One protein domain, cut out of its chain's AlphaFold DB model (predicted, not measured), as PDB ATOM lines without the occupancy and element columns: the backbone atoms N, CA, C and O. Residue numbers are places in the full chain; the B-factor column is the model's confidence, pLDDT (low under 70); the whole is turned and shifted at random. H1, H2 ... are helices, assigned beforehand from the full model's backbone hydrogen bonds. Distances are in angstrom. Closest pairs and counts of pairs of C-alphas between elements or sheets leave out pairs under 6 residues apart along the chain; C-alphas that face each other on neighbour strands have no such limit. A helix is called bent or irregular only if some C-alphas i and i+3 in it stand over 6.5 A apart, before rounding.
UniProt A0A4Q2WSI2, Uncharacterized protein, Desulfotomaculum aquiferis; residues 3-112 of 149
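This is residues 3 to 112 of the 149 residues of an uncharacterized protein of Desulfotomaculum aquiferis (UniProt A0A4Q2WSI2). An open, loose frame of helices: H1 and H5 pack on H6, long H4 runs from H3 at the far end back to this cluster, and H2 touches no helix. The 110 printed residues, all helix in class, hold H1 to H6 in order and no named strand. The radius of gyration of the C-alphas is 17.5 A; the spans are 54 by 38 by 24 A.

H1, residues 16 to 23, begins at C-alpha 16 (149.589, 190.111, 127.382). H2 is residues 33 to 41, H3 54 to 59, H4 61 to 80, 28.6 A long, and H5 83 to 93, 15.0 A. H6, residues 97 to 104, ends at C-alpha 104 (154.556, 179.995, 132.020).

H6 touches H1, closest C-alphas Thr 18 and Ser 103, 5.8 A, and H5, Ala 86 and Ala 97, 4.7 A. H5 is irregular: C-alphas 84 and 87 are 7.7 A apart. Every O i to N i+4 pair is within hydrogen-bond range in H1, H2, H3, H4 and H6; in H5, 5 of 7.

The printed part has no cut. The link H2 to H3 is long; residues 58 to 63 stand free. No printed residue is under 70.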
ATOM      1  N   ILE A   3     149.716 200.105 129.542       94.19
ATOM      2  CA  ILE A   3     151.139 200.497 129.424       94.19
ATOM      3  C   ILE A   3     151.314 202.024 129.451       94.19
ATOM      4  O   ILE A   3     152.267 202.528 130.024       94.19
ATOM      5  N   GLN A   4     150.368 202.755 128.866       94.12
ATOM      6  CA  GLN A   4     150.382 204.220 128.791       94.12
ATOM      7  C   GLN A   4     149.744 204.887 130.025       94.12
ATOM      8  O   GLN A   4     149.634 206.107 130.055       94.12
ATOM      9  N   GLY A   5     149.263 204.116 131.010       90.88
ATOM     10  CA  GLY A   5     148.554 204.644 132.182       90.88
ATOM     11  C   GLY A   5     147.150 205.196 131.897       90.88
ATOM     12  O   GLY A   5     146.551 205.816 132.766       90.88
ATOM     13  N   LEU A   6     146.601 204.963 130.699       94.56
ATOM     14  CA  LEU A   6     145.268 205.443 130.300       94.56
ATOM     15  C   LEU A   6     144.121 204.561 130.817       94.56
ATOM     16  O   LEU A   6     142.957 204.920 130.679       94.56
ATOM     17  N   ALA A   7     144.436 203.386 131.362       95.38
ATOM     18  CA  ALA A   7     143.491 202.524 132.062       95.38
ATOM     19  C   ALA A   7     144.079 202.161 133.426       95.38
ATOM     20  O   ALA A   7     145.268 201.855 133.513       95.38
ATOM     21  N   SER A   8     143.243 202.170 134.463       94.44
ATOM     22  CA  SER A   8     143.627 201.798 135.831       94.44
ATOM     23  C   SER A   8     143.540 200.293 136.091       94.44
ATOM     24  O   SER A   8     144.185 199.785 137.005       94.44
ATOM     25  N   THR A   9     142.725 199.569 135.319       96.00
ATOM     26  CA  THR A   9     142.439 198.143 135.522       96.00
ATOM     27  C   THR A   9     142.104 197.490 134.185       96.00
ATOM     28  O   THR A   9     141.475 198.120 133.334       96.00
ATOM     29  N   ALA A  10     142.520 196.239 133.988       96.44
ATOM     30  CA  ALA A  10     142.041 195.399 132.894       96.44
ATOM     31  C   ALA A  10     142.114 193.918 133.274       96.44
ATOM     32  O   ALA A  10     142.887 193.538 134.153       96.44
ATOM     33  N   VAL A  11     141.347 193.103 132.554       96.06
ATOM     34  CA  VAL A  11     141.478 191.643 132.527       96.06
ATOM     35  C   VAL A  11     142.252 191.286 131.263       96.06
ATOM     36  O   VAL A  11     141.900 191.753 130.180       96.06
ATOM     37  N   LEU A  12     143.331 190.515 131.397       95.94
ATOM     38  CA  LEU A  12     144.218 190.159 130.291       95.94
ATOM     39  C   LEU A  12     144.632 188.684 130.401       95.94
ATOM     40  O   LEU A  12     144.964 188.254 131.503       95.94
ATOM     41  N   PRO A  13     144.673 187.933 129.287       94.50
ATOM     42  CA  PRO A  13     145.325 186.629 129.242       94.50
ATOM     43  C   PRO A  13     146.850 186.777 129.116       94.50
ATOM     44  O   PRO A  13     147.367 187.824 128.713       94.50
ATOM     45  N   GLU A  14     147.594 185.709 129.388       94.38
ATOM     46  CA  GLU A  14     148.981 185.616 128.924       94.38
ATOM     47  C   GLU A  14     149.034 185.446 127.391       94.38
ATOM     48  O   GLU A  14     148.096 184.912 126.797       94.38
ATOM     49  N   PRO A  15     150.092 185.923 126.707       94.75
ATOM     50  CA  PRO A  15     151.272 186.624 127.231       94.75
ATOM     51  C   PRO A  15     151.070 188.146 127.424       94.75
ATOM     52  O   PRO A  15     152.033 188.896 127.618       94.75
ATOM     53  N   LEU A  16     149.838 188.665 127.300       95.06
ATOM     54  CA  LEU A  16     149.589 190.111 127.382       95.06
ATOM     55  C   LEU A  16     149.887 190.663 128.779       95.06
ATOM     56  O   LEU A  16     150.422 191.769 128.881       95.06
ATOM     57  N   VAL A  17     149.614 189.892 129.836       95.88
ATOM     58  CA  VAL A  17     150.004 190.238 131.214       95.88
ATOM     59  C   VAL A  17     151.522 190.413 131.308       95.88
ATOM     60  O   VAL A  17     151.978 191.489 131.700       95.88
ATOM     61  N   THR A  18     152.314 189.434 130.852       95.75
ATOM     62  CA  THR A  18     153.786 189.538 130.807       95.75
ATOM     63  C   THR A  18     154.261 190.785 130.056       95.75
ATOM     64  O   THR A  18     155.156 191.512 130.507       95.75
ATOM     65  N   ASN A  19     153.642 191.080 128.912       93.75
ATOM     66  CA  ASN A  19     153.992 192.241 128.098       93.75
ATOM     67  C   ASN A  19     153.692 193.572 128.800       93.75
ATOM     68  O   ASN A  19     154.469 194.517 128.670       93.75
ATOM     69  N   VAL A  20     152.585 193.670 129.538       95.88
ATOM     70  CA  VAL A  20     152.253 194.881 130.299       95.88
ATOM     71  C   VAL A  20     153.203 195.052 131.480       95.88
ATOM     72  O   VAL A  20     153.766 196.135 131.638       95.88
ATOM     73  N   LEU A  21     153.429 193.996 132.265       94.81
ATOM     74  CA  LEU A  21     154.282 194.042 133.457       94.81
ATOM     75  C   LEU A  21     155.744 194.367 133.118       94.81
ATOM     76  O   LEU A  21     156.398 195.101 133.852       94.81
ATOM     77  N   SER A  22     156.250 193.887 131.978       93.19
ATOM     78  CA  SER A  22     157.614 194.207 131.525       93.19
ATOM     79  C   SER A  22     157.785 195.645 131.023       93.19
ATOM     80  O   SER A  22     158.904 196.153 131.003       93.19
ATOM     81  N   LYS A  23     156.697 196.312 130.613       94.81
ATOM     82  CA  LYS A  23     156.728 197.657 130.011       94.81
ATOM     83  C   LYS A  23     156.214 198.762 130.930       94.81
ATOM     84  O   LYS A  23     156.448 199.931 130.638       94.81
ATOM     85  N   ASN A  24     155.508 198.426 132.009       95.88
ATOM     86  CA  ASN A  24     155.011 199.398 132.977       95.88
ATOM     87  C   ASN A  24     155.162 198.871 134.419       95.88
ATOM     88  O   ASN A  24     154.299 198.121 134.877       95.88
ATOM     89  N   PRO A  25     156.200 199.302 135.164       93.81
ATOM     90  CA  PRO A  25     156.464 198.824 136.524       93.81
ATOM     91  C   PRO A  25     155.424 199.286 137.558       93.81
ATOM     92  O   PRO A  25     155.406 198.778 138.675       93.81
ATOM     93  N   ASN A  26     154.554 200.239 137.205       94.81
ATOM     94  CA  ASN A  26     153.469 200.692 138.079       94.81
ATOM     95  C   ASN A  26     152.234 199.778 138.006       94.81
ATOM     96  O   ASN A  26     151.309 199.936 138.803       94.81
ATOM     97  N   VAL A  27     152.189 198.848 137.047       96.38
ATOM     98  CA  VAL A  27     151.122 197.849 136.947       96.38
ATOM     99  C   VAL A  27     151.535 196.607 137.722       96.38
ATOM    100  O   VAL A  27     152.666 196.139 137.623       96.38
ATOM    101  N   LYS A  28     150.591 196.046 138.474       95.44
ATOM    102  CA  LYS A  28     150.753 194.792 139.207       95.44
ATOM    103  C   LYS A  28     149.548 193.893 138.969       95.44
ATOM    104  O   LYS A  28     148.430 194.386 138.814       95.44
ATOM    105  N   GLN A  29     149.774 192.586 138.970       94.62
ATOM    106  CA  GLN A  29     148.687 191.619 139.058       94.62
ATOM    107  C   GLN A  29     148.094 191.675 140.470       94.62
ATOM    108  O   GLN A  29     148.828 191.688 141.457       94.62
ATOM    109  N   VAL A  30     146.768 191.752 140.558       95.12
ATOM    110  CA  VAL A  30     146.027 191.796 141.833       95.12
ATOM    111  C   VAL A  30     144.956 190.714 141.934       95.12
ATOM    112  O   VAL A  30     144.329 190.592 142.978       95.12
ATOM    113  N   PHE A  31     144.727 189.973 140.850       94.62
ATOM    114  CA  PHE A  31     143.698 188.947 140.752       94.62
ATOM    115  C   PHE A  31     144.183 187.836 139.819       94.62
ATOM    116  O   PHE A  31     144.794 188.124 138.785       94.62
ATOM    117  N   ASP A  32     143.923 186.590 140.194       94.38
ATOM    118  CA  ASP A  32     144.163 185.389 139.397       94.38
ATOM    119  C   ASP A  32     142.839 184.624 139.317       94.38
ATOM    120  O   ASP A  32     142.281 184.239 140.342       94.38
ATOM    121  N   PHE A  33     142.304 184.465 138.107       93.88
ATOM    122  CA  PHE A  33     140.975 183.887 137.920       93.88
ATOM    123  C   PHE A  33     140.926 182.395 138.244       93.88
ATOM    124  O   PHE A  33     139.884 181.949 138.710       93.88
ATOM    125  N   GLU A  34     142.015 181.644 138.049       92.81
ATOM    126  CA  GLU A  34     142.060 180.224 138.419       92.81
ATOM    127  C   GLU A  34     141.989 180.086 139.943       92.81
ATOM    128  O   GLU A  34     141.121 179.396 140.469       92.81
ATOM    129  N   GLN A  35     142.842 180.820 140.665       94.25
ATOM    130  CA  GLN A  35     142.884 180.762 142.132       94.25
ATOM    131  C   GLN A  35     141.569 181.229 142.764       94.25
ATOM    132  O   GLN A  35     141.083 180.646 143.732       94.25
ATOM    133  N   GLU A  36     140.976 182.292 142.221       95.75
ATOM    134  CA  GLU A  36     139.722 182.839 142.737       95.75
ATOM    135  C   GLU A  36     138.526 181.950 142.402       95.75
ATOM    136  O   GLU A  36     137.612 181.833 143.217       95.75
ATOM    137  N   TRP A  37     138.553 181.277 141.250       95.75
ATOM    138  CA  TRP A  37     137.568 180.258 140.913       95.75
ATOM    139  C   TRP A  37     137.661 179.065 141.863       95.75
ATOM    140  O   TRP A  37     136.669 178.744 142.511       95.75
ATOM    141  N   GLN A  38     138.852 178.488 142.048       94.88
ATOM    142  CA  GLN A  38     139.082 177.387 142.992       94.88
ATOM    143  C   GLN A  38     138.619 177.742 144.411       94.88
ATOM    144  O   GLN A  38     137.998 176.932 145.091       94.88
ATOM    145  N   ARG A  39     138.844 178.987 144.849       96.25
ATOM    146  CA  ARG A  39     138.404 179.469 146.166       96.25
ATOM    147  C   ARG A  39     136.879 179.493 146.334       96.25
ATOM    148  O   ARG A  39     136.399 179.346 147.458       96.25
ATOM    149  N   VAL A  40     136.126 179.771 145.270       96.31
ATOM    150  CA  VAL A  40     134.663 179.954 145.328       96.31
ATOM    151  C   VAL A  40     133.910 178.681 144.954       96.31
ATOM    152  O   VAL A  40     132.862 178.407 145.533       96.31
ATOM    153  N   GLU A  41     134.437 177.922 144.000       95.00
ATOM    154  CA  GLU A  41     133.769 176.782 143.376       95.00
ATOM    155  C   GLU A  41     134.336 175.428 143.813       95.00
ATOM    156  O   GLU A  41     133.723 174.409 143.508       95.00
ATOM    157  N   ASP A  42     135.470 175.405 144.528       94.44
ATOM    158  CA  ASP A  42     136.179 174.177 144.934       94.44
ATOM    159  C   ASP A  42     136.424 173.223 143.746       94.44
ATOM    160  O   ASP A  42     136.333 172.002 143.851       94.44
ATOM    161  N   SER A  43     136.683 173.805 142.571       94.44
ATOM    162  CA  SER A  43     136.887 173.106 141.302       94.44
ATOM    163  C   SER A  43     137.940 173.833 140.468       94.44
ATOM    164  O   SER A  43     138.181 175.022 140.680       94.44
ATOM    165  N   SER A  44     138.536 173.160 139.481       93.00
ATOM    166  CA  SER A  44     139.394 173.837 138.491       93.00
ATOM    167  C   SER A  44     138.551 174.722 137.560       93.00
ATOM    168  O   SER A  44     137.328 174.540 137.483       93.00
ATOM    169  N   LEU A  45     139.184 175.645 136.824       95.00
ATOM    170  CA  LEU A  45     138.532 176.497 135.817       95.00
ATOM    171  C   LEU A  45     138.834 176.009 134.370       95.00
ATOM    172  O   LEU A  45     139.767 176.483 133.717       95.00
ATOM    173  N   PRO A  46     138.041 175.072 133.801       95.00
ATOM    174  CA  PRO A  46     138.321 174.443 132.506       95.00
ATOM    175  C   PRO A  46     137.906 175.325 131.314       95.00
ATOM    176  O   PRO A  46     136.880 175.114 130.667       95.00
ATOM    177  N   GLN A  47     138.724 176.328 130.994       91.31
ATOM    178  CA  GLN A  47     138.451 177.279 129.903       91.31
ATOM    179  C   GLN A  47     138.828 176.768 128.507       91.31
ATOM    180  O   GLN A  47     138.365 177.319 127.508       91.31
ATOM    181  N   ALA A  48     139.670 175.738 128.425       93.31
ATOM    182  CA  ALA A  48     140.147 175.165 127.172       93.31
ATOM    183  C   ALA A  48     139.965 173.644 127.163       93.31
ATOM    184  O   ALA A  48     140.166 172.973 128.172       93.31
ATOM    185  N   GLY A  49     139.616 173.100 125.998       94.31
ATOM    186  CA  GLY A  49     139.448 171.665 125.790       94.31
ATOM    187  C   GLY A  49     139.696 171.274 124.338       94.31
ATOM    188  O   GLY A  49     139.704 172.120 123.440       94.31
ATOM    189  N   MET A  50     139.903 169.980 124.104       95.25
ATOM    190  CA  MET A  50     140.091 169.413 122.771       95.25
ATOM    191  C   MET A  50     138.842 168.640 122.362       95.25
ATOM    192  O   MET A  50     138.343 167.810 123.117       95.25
ATOM    193  N   VAL A  51     138.353 168.893 121.149       95.31
ATOM    194  CA  VAL A  51     137.176 168.213 120.601       95.31
ATOM    195  C   VAL A  51     137.605 167.340 119.432       95.31
ATOM    196  O   VAL A  51     138.352 167.775 118.555       95.31
ATOM    197  N   VAL A  52     137.097 166.112 119.401       95.12
ATOM    198  CA  VAL A  52     137.324 165.149 118.323       95.12
ATOM    199  C   VAL A  52     135.987 164.740 117.714       95.12
ATOM    200  O   VAL A  52     134.983 164.598 118.405       95.12
ATOM    201  N   GLN A  53     135.952 164.558 116.394       95.75
ATOM    202  CA  GLN A  53     134.753 164.062 115.722       95.75
ATOM    203  C   GLN A  53     134.575 162.565 115.985       95.75
ATOM    204  O   GLN A  53     135.521 161.800 115.806       95.75
ATOM    205  N   ASN A  54     133.346 162.120 116.258       94.62
ATOM    206  CA  ASN A  54     133.034 160.699 116.486       94.62
ATOM    207  C   ASN A  54     133.562 159.783 115.366       94.62
ATOM    208  O   ASN A  54     134.166 158.753 115.638       94.62
ATOM    209  N   LYS A  55     133.448 160.209 114.099       97.12
ATOM    210  CA  LYS A  55     133.973 159.457 112.942       97.12
ATOM    211  C   LYS A  55     135.486 159.225 113.004       97.12
ATOM    212  O   LYS A  55     135.967 158.236 112.463       97.12
ATOM    213  N   PHE A  56     136.241 160.148 113.602       96.81
ATOM    214  CA  PHE A  56     137.680 159.985 113.788       96.81
ATOM    215  C   PHE A  56     137.970 158.975 114.898       96.81
ATOM    216  O   PHE A  56     138.803 158.101 114.696       96.81
ATOM    217  N   VAL A  57     137.239 159.054 116.016       95.00
ATOM    218  CA  VAL A  57     137.345 158.097 117.131       95.00
ATOM    219  C   VAL A  57     137.086 156.669 116.647       95.00
ATOM    220  O   VAL A  57     137.885 155.776 116.900       95.00
ATOM    221  N   GLU A  58     136.009 156.467 115.885       95.44
ATOM    222  CA  GLU A  58     135.622 155.154 115.353       95.44
ATOM    223  C   GLU A  58     136.629 154.610 114.332       95.44
ATOM    224  O   GLU A  58     136.928 153.418 114.316       95.44
ATOM    225  N   LYS A  59     137.144 155.477 113.453       98.00
ATOM    226  CA  LYS A  59     138.003 155.060 112.339       98.00
ATOM    227  C   LYS A  59     139.475 154.928 112.728       98.00
ATOM    228  O   LYS A  59     140.191 154.151 112.100       98.00
ATOM    229  N   TYR A  60     139.933 155.696 113.715       97.38
ATOM    230  CA  TYR A  60     141.345 155.809 114.084       97.38
ATOM    231  C   TYR A  60     141.570 155.774 115.609       97.38
ATOM    232  O   TYR A  60     142.216 156.678 116.148       97.38
ATOM    233  N   PRO A  61     141.091 154.738 116.323       95.81
ATOM    234  CA  PRO A  61     141.219 154.665 117.780       95.81
ATOM    235  C   PRO A  61     142.684 154.646 118.247       95.81
ATOM    236  O   PRO A  61     143.032 155.316 119.215       95.81
ATOM    237  N   GLU A  62     143.573 153.962 117.519       96.94
ATOM    238  CA  GLU A  62     145.010 153.936 117.835       96.94
ATOM    239  C   GLU A  62     145.667 155.312 117.667       96.94
ATOM    240  O   GLU A  62     146.471 155.730 118.496       96.94
ATOM    241  N   ALA A  63     145.299 156.056 116.618       97.19
ATOM    242  CA  ALA A  63     145.829 157.402 116.411       97.19
ATOM    243  C   ALA A  63     145.352 158.363 117.507       97.19
ATOM    244  O   ALA A  63     146.116 159.223 117.936       97.19
ATOM    245  N   LEU A  64     144.111 158.211 117.977       96.12
ATOM    246  CA  LEU A  64     143.577 158.993 119.089       96.12
ATOM    247  C   LEU A  64     144.341 158.729 120.393       96.12
ATOM    248  O   LEU A  64     144.682 159.682 121.092       96.12
ATOM    249  N   ASP A  65     144.635 157.467 120.707       95.12
ATOM    250  CA  ASP A  65     145.440 157.099 121.879       95.12
ATOM    251  C   ASP A  65     146.855 157.695 121.800       95.12
ATOM    252  O   ASP A  65     147.333 158.302 122.760       95.12
ATOM    253  N   ILE A  66     147.492 157.617 120.625       97.44
ATOM    254  CA  ILE A  66     148.799 158.242 120.382       97.44
ATOM    255  C   ILE A  66     148.721 159.759 120.586       97.44
ATOM    256  O   ILE A  66     149.550 160.312 121.304       97.44
ATOM    257  N   ILE A  67     147.722 160.435 120.009       96.50
ATOM    258  CA  ILE A  67     147.554 161.890 120.149       96.50
ATOM    259  C   ILE A  67     147.380 162.277 121.620       96.50
ATOM    260  O   ILE A  67     148.060 163.193 122.075       96.50
ATOM    261  N   GLN A  68     146.519 161.583 122.372       95.38
ATOM    262  CA  GLN A  68     146.290 161.886 123.788       95.38
ATOM    263  C   GLN A  68     147.566 161.712 124.616       95.38
ATOM    264  O   GLN A  68     147.941 162.622 125.352       95.38
ATOM    265  N   LYS A  69     148.285 160.594 124.441       96.81
ATOM    266  CA  LYS A  69     149.551 160.336 125.145       96.81
ATOM    267  C   LYS A  69     150.632 161.347 124.781       96.81
ATOM    268  O   LYS A  69     151.288 161.888 125.667       96.81
ATOM    269  N   SER A  70     150.807 161.635 123.491       97.75
ATOM    270  CA  SER A  70     151.792 162.617 123.031       97.75
ATOM    271  C   SER A  70     151.466 164.025 123.522       97.75
ATOM    272  O   SER A  70     152.374 164.755 123.908       97.75
ATOM    273  N   TYR A  71     150.188 164.409 123.545       96.69
ATOM    274  CA  TYR A  71     149.773 165.728 124.017       96.69
ATOM    275  C   TYR A  71     149.928 165.871 125.534       96.69
ATOM    276  O   TYR A  71     150.433 166.893 126.000       96.69
ATOM    277  N   GLN A  72     149.563 164.835 126.298       96.88
ATOM    278  CA  GLN A  72     149.813 164.779 127.737       96.88
ATOM    279  C   GLN A  72     151.307 164.946 128.030       96.88
ATOM    280  O   GLN A  72     151.694 165.865 128.748       96.88
ATOM    281  N   GLN A  73     152.149 164.119 127.404       97.44
ATOM    282  CA  GLN A  73     153.595 164.163 127.595       97.44
ATOM    283  C   GLN A  73     154.183 165.530 127.223       97.44
ATOM    284  O   GLN A  73     154.990 166.077 127.970       97.44
ATOM    285  N   ALA A  74     153.779 166.107 126.088       95.94
ATOM    286  CA  ALA A  74     154.259 167.420 125.661       95.94
ATOM    287  C   ALA A  74     153.847 168.531 126.640       95.94
ATOM    288  O   ALA A  74     154.644 169.430 126.917       95.94
ATOM    289  N   THR A  75     152.630 168.460 127.187       96.00
ATOM    290  CA  THR A  75     152.132 169.409 128.193       96.00
ATOM    291  C   THR A  75     152.942 169.304 129.484       96.00
ATOM    292  O   THR A  75     153.434 170.312 129.985       96.00
ATOM    293  N   GLU A  76     153.150 168.089 129.990       95.81
ATOM    294  CA  GLU A  76     153.942 167.831 131.199       95.81
ATOM    295  C   GLU A  76     155.401 168.281 131.032       95.81
ATOM    296  O   GLU A  76     155.950 168.947 131.904       95.81
ATOM    297  N   GLN A  77     156.025 167.998 129.886       95.12
ATOM    298  CA  GLN A  77     157.396 168.431 129.601       95.12
ATOM    299  C   GLN A  77     157.512 169.956 129.493       95.12
ATOM    300  O   GLN A  77     158.415 170.548 130.081       95.12
ATOM    301  N   THR A  78     156.583 170.597 128.779       95.06
ATOM    302  CA  THR A  78     156.588 172.056 128.582       95.06
ATOM    303  C   THR A  78     156.350 172.806 129.890       95.06
ATOM    304  O   THR A  78     156.919 173.870 130.102       95.06
ATOM    305  N   THR A  79     155.502 172.273 130.769       94.69
ATOM    306  CA  THR A  79     155.196 172.896 132.065       94.69
ATOM    307  C   THR A  79     156.302 172.659 133.088       94.69
ATOM    308  O   THR A  79     156.617 173.569 133.852       94.69
ATOM    309  N   ALA A  80     156.939 171.484 133.075       95.19
ATOM    310  CA  ALA A  80     158.072 171.176 133.945       95.19
ATOM    311  C   ALA A  80     159.343 171.961 133.575       95.19
ATOM    312  O   ALA A  80     160.091 172.365 134.464       95.19
ATOM    313  N   ASP A  81     159.585 172.186 132.280       96.06
ATOM    314  CA  ASP A  81     160.707 172.987 131.786       96.06
ATOM    315  C   ASP A  81     160.312 173.823 130.554       96.06
ATOM    316  O   ASP A  81     160.585 173.434 129.410       96.06
ATOM    317  N   PRO A  82     159.719 175.016 130.758       96.31
ATOM    318  CA  PRO A  82     159.379 175.923 129.664       96.31
ATOM    319  C   PRO A  82     160.579 176.329 128.802       96.31
ATOM    320  O   PRO A  82     160.430 176.595 127.609       96.31
ATOM    321  N   SER A  83     161.784 176.372 129.379       96.50
ATOM    322  CA  SER A  83     162.977 176.810 128.648       96.50
ATOM    323  C   SER A  83     163.340 175.847 127.513       96.50
ATOM    324  O   SER A  83     163.814 176.282 126.461       96.50
ATOM    325  N   SER A  84     163.012 174.557 127.669       95.94
ATOM    326  CA  SER A  84     163.273 173.508 126.675       95.94
ATOM    327  C   SER A  84     162.620 173.762 125.310       95.94
ATOM    328  O   SER A  84     163.151 173.331 124.285       95.94
ATOM    329  N   VAL A  85     161.504 174.503 125.269       95.44
ATOM    330  CA  VAL A  85     160.757 174.810 124.036       95.44
ATOM    331  C   VAL A  85     160.754 176.296 123.671       95.44
ATOM    332  O   VAL A  85     160.264 176.659 122.602       95.44
ATOM    333  N   ALA A  86     161.323 177.175 124.501       96.50
ATOM    334  CA  ALA A  86     161.207 178.625 124.340       96.50
ATOM    335  C   ALA A  86     161.777 179.146 123.004       96.50
ATOM    336  O   ALA A  86     161.182 180.018 122.369       96.50
ATOM    337  N   SER A  87     162.888 178.572 122.525       96.00
ATOM    338  CA  SER A  87     163.465 178.907 121.211       96.00
ATOM    339  C   SER A  87     162.533 178.538 120.055       96.00
ATOM    340  O   SER A  87     162.381 179.314 119.113       96.00
ATOM    341  N   LEU A  88     161.874 177.377 120.146       96.12
ATOM    342  CA  LEU A  88     160.897 176.943 119.149       96.12
ATOM    343  C   LEU A  88     159.666 177.852 119.173       96.12
ATOM    344  O   LEU A  88     159.167 178.237 118.118       96.12
ATOM    345  N   VAL A  89     159.204 178.233 120.368       95.69
ATOM    346  CA  VAL A  89     158.092 179.176 120.523       95.69
ATOM    347  C   VAL A  89     158.423 180.512 119.858       95.69
ATOM    348  O   VAL A  89     157.610 181.035 119.100       95.69
ATOM    349  N   GLN A  90     159.636 181.024 120.061       96.62
ATOM    350  CA  GLN A  90     160.074 182.265 119.429       96.62
ATOM    351  C   GLN A  90     160.110 182.178 117.907       96.62
ATOM    352  O   GLN A  90     159.626 183.086 117.237       96.62
ATOM    353  N   GLU A  91     160.639 181.087 117.358       96.88
ATOM    354  CA  GLU A  91     160.706 180.893 115.909       96.88
ATOM    355  C   GLU A  91     159.314 180.747 115.275       96.88
ATOM    356  O   GLU A  91     159.064 181.280 114.195       96.88
ATOM    357  N   LYS A  92     158.404 180.003 115.920       97.19
ATOM    358  CA  LYS A  92     157.117 179.617 115.318       97.19
ATOM    359  C   LYS A  92     155.966 180.571 115.618       97.19
ATOM    360  O   LYS A  92     155.025 180.616 114.830       97.19
ATOM    361  N   PHE A  93     156.024 181.309 116.723       92.31
ATOM    362  CA  PHE A  93     154.923 182.158 117.195       92.31
ATOM    363  C   PHE A  93     155.285 183.644 117.294       92.31
ATOM    364  O   PHE A  93     154.468 184.416 117.791       92.31
ATOM    365  N   ASP A  94     156.483 184.050 116.851       92.06
ATOM    366  CA  ASP A  94     156.975 185.438 116.937       92.06
ATOM    367  C   ASP A  94     156.857 186.022 118.364       92.06
ATOM    368  O   ASP A  94     156.565 187.196 118.593       92.06
ATOM    369  N   MET A  95     157.050 185.156 119.366       93.56
ATOM    370  CA  MET A  95     156.962 185.494 120.783       93.56
ATOM    371  C   MET A  95     158.354 185.423 121.410       93.56
ATOM    372  O   MET A  95     158.952 184.352 121.406       93.56
ATOM    373  N   PRO A  96     158.884 186.501 122.015       95.50
ATOM    374  CA  PRO A  96     160.196 186.438 122.650       95.50
ATOM    375  C   PRO A  96     160.273 185.300 123.676       95.50
ATOM    376  O   PRO A  96     159.408 185.206 124.549       95.50
ATOM    377  N   ALA A  97     161.328 184.483 123.620       96.06
ATOM    378  CA  ALA A  97     161.507 183.321 124.498       96.06
ATOM    379  C   ALA A  97     161.329 183.687 125.982       96.06
ATOM    380  O   ALA A  97     160.635 183.007 126.734       96.06
ATOM    381  N   LYS A  98     161.860 184.850 126.386       95.25
ATOM    382  CA  LYS A  98     161.731 185.334 127.761       95.25
ATOM    383  C   LYS A  98     160.296 185.691 128.158       95.25
ATOM    384  O   LYS A  98     159.930 185.540 129.320       95.25
ATOM    385  N   VAL A  99     159.488 186.180 127.214       95.75
ATOM    386  CA  VAL A  99     158.063 186.459 127.446       95.75
ATOM    387  C   VAL A  99     157.310 185.148 127.641       95.75
ATOM    388  O   VAL A  99     156.518 185.057 128.574       95.75
ATOM    389  N   PHE A 100     157.602 184.130 126.830       96.12
ATOM    390  CA  PHE A 100     157.026 182.796 126.988       96.12
ATOM    391  C   PHE A 100     157.349 182.190 128.364       96.12
ATOM    392  O   PHE A 100     156.434 181.889 129.126       96.12
ATOM    393  N   GLU A 101     158.629 182.106 128.735       95.94
ATOM    394  CA  GLU A 101     159.054 181.563 130.036       95.94
ATOM    395  C   GLU A 101     158.414 182.307 131.217       95.94
ATOM    396  O   GLU A 101     157.895 181.697 132.149       95.94
ATOM    397  N   ASN A 102     158.414 183.644 131.172       95.50
ATOM    398  CA  ASN A 102     157.819 184.457 132.229       95.50
ATOM    399  C   ASN A 102     156.289 184.327 132.286       95.50
ATOM    400  O   ASN A 102     155.722 184.558 133.355       95.50
ATOM    401  N   SER A 103     155.634 184.016 131.162       96.00
ATOM    402  CA  SER A 103     154.198 183.720 131.114       96.00
ATOM    403  C   SER A 103     153.926 182.381 131.788       96.00
ATOM    404  O   SER A 103     153.073 182.309 132.664       96.00
ATOM    405  N   MET A 104     154.710 181.346 131.465       95.56
ATOM    406  CA  MET A 104     154.556 179.995 132.020       95.56
ATOM    407  C   MET A 104     154.688 179.938 133.550       95.56
ATOM    408  O   MET A 104     154.097 179.067 134.169       95.56
ATOM    409  N   ALA A 105     155.364 180.901 134.184       92.12
ATOM    410  CA  ALA A 105     155.389 181.026 135.647       92.12
ATOM    411  C   ALA A 105     154.026 181.380 136.288       92.12
ATOM    412  O   ALA A 105     153.906 181.353 137.511       92.12
ATOM    413  N   ARG A 106     153.027 181.775 135.488       91.62
ATOM    414  CA  ARG A 106     151.669 182.151 135.919       91.62
ATOM    415  C   ARG A 106     150.562 181.396 135.185       91.62
ATOM    416  O   ARG A 106     149.394 181.639 135.462       91.62
ATOM    417  N   ILE A 107     150.911 180.536 134.233       91.44
ATOM    418  CA  ILE A 107     149.931 179.710 133.534       91.44
ATOM    419  C   ILE A 107     149.952 178.334 134.180       91.44
ATOM    420  O   ILE A 107     150.994 177.687 134.245       91.44
ATOM    421  N   ASP A 108     148.781 177.877 134.595       87.19
ATOM    422  CA  ASP A 108     148.571 176.517 135.057       87.19
ATOM    423  C   ASP A 108     147.908 175.689 133.946       87.19
ATOM    424  O   ASP A 108     146.687 175.656 133.817       87.19
ATOM    425  N   VAL A 109     148.718 175.070 133.079       90.38
ATOM    426  CA  VAL A 109     148.212 174.149 132.045       90.38
ATOM    427  C   VAL A 109     148.381 172.718 132.522       90.38
ATOM    428  O   VAL A 109     149.491 172.282 132.817       90.38
ATOM    429  N   ARG A 110     147.290 171.954 132.521       93.00
ATOM    430  CA  ARG A 110     147.287 170.536 132.882       93.00
ATOM    431  C   ARG A 110     146.536 169.751 131.821       93.00
ATOM    432  O   ARG A 110     145.505 170.202 131.325       93.00
ATOM    433  N   PHE A 111     147.031 168.565 131.488       95.56
ATOM    434  CA  PHE A 111     146.242 167.620 130.711       95.56
ATOM    435  C   PHE A 111     145.327 166.834 131.650       95.56
ATOM    436  O   PHE A 111     145.800 166.209 132.599       95.56
ATOM    437  N   VAL A 112     144.029 166.836 131.361       95.69
ATOM    438  CA  VAL A 112     143.027 166.025 132.061       95.69
ATOM    439  C   VAL A 112     142.185 165.333 130.996       95.69
ATOM    440  O   VAL A 112     141.725 165.975 130.051       95.69
TER     441      VAL A 112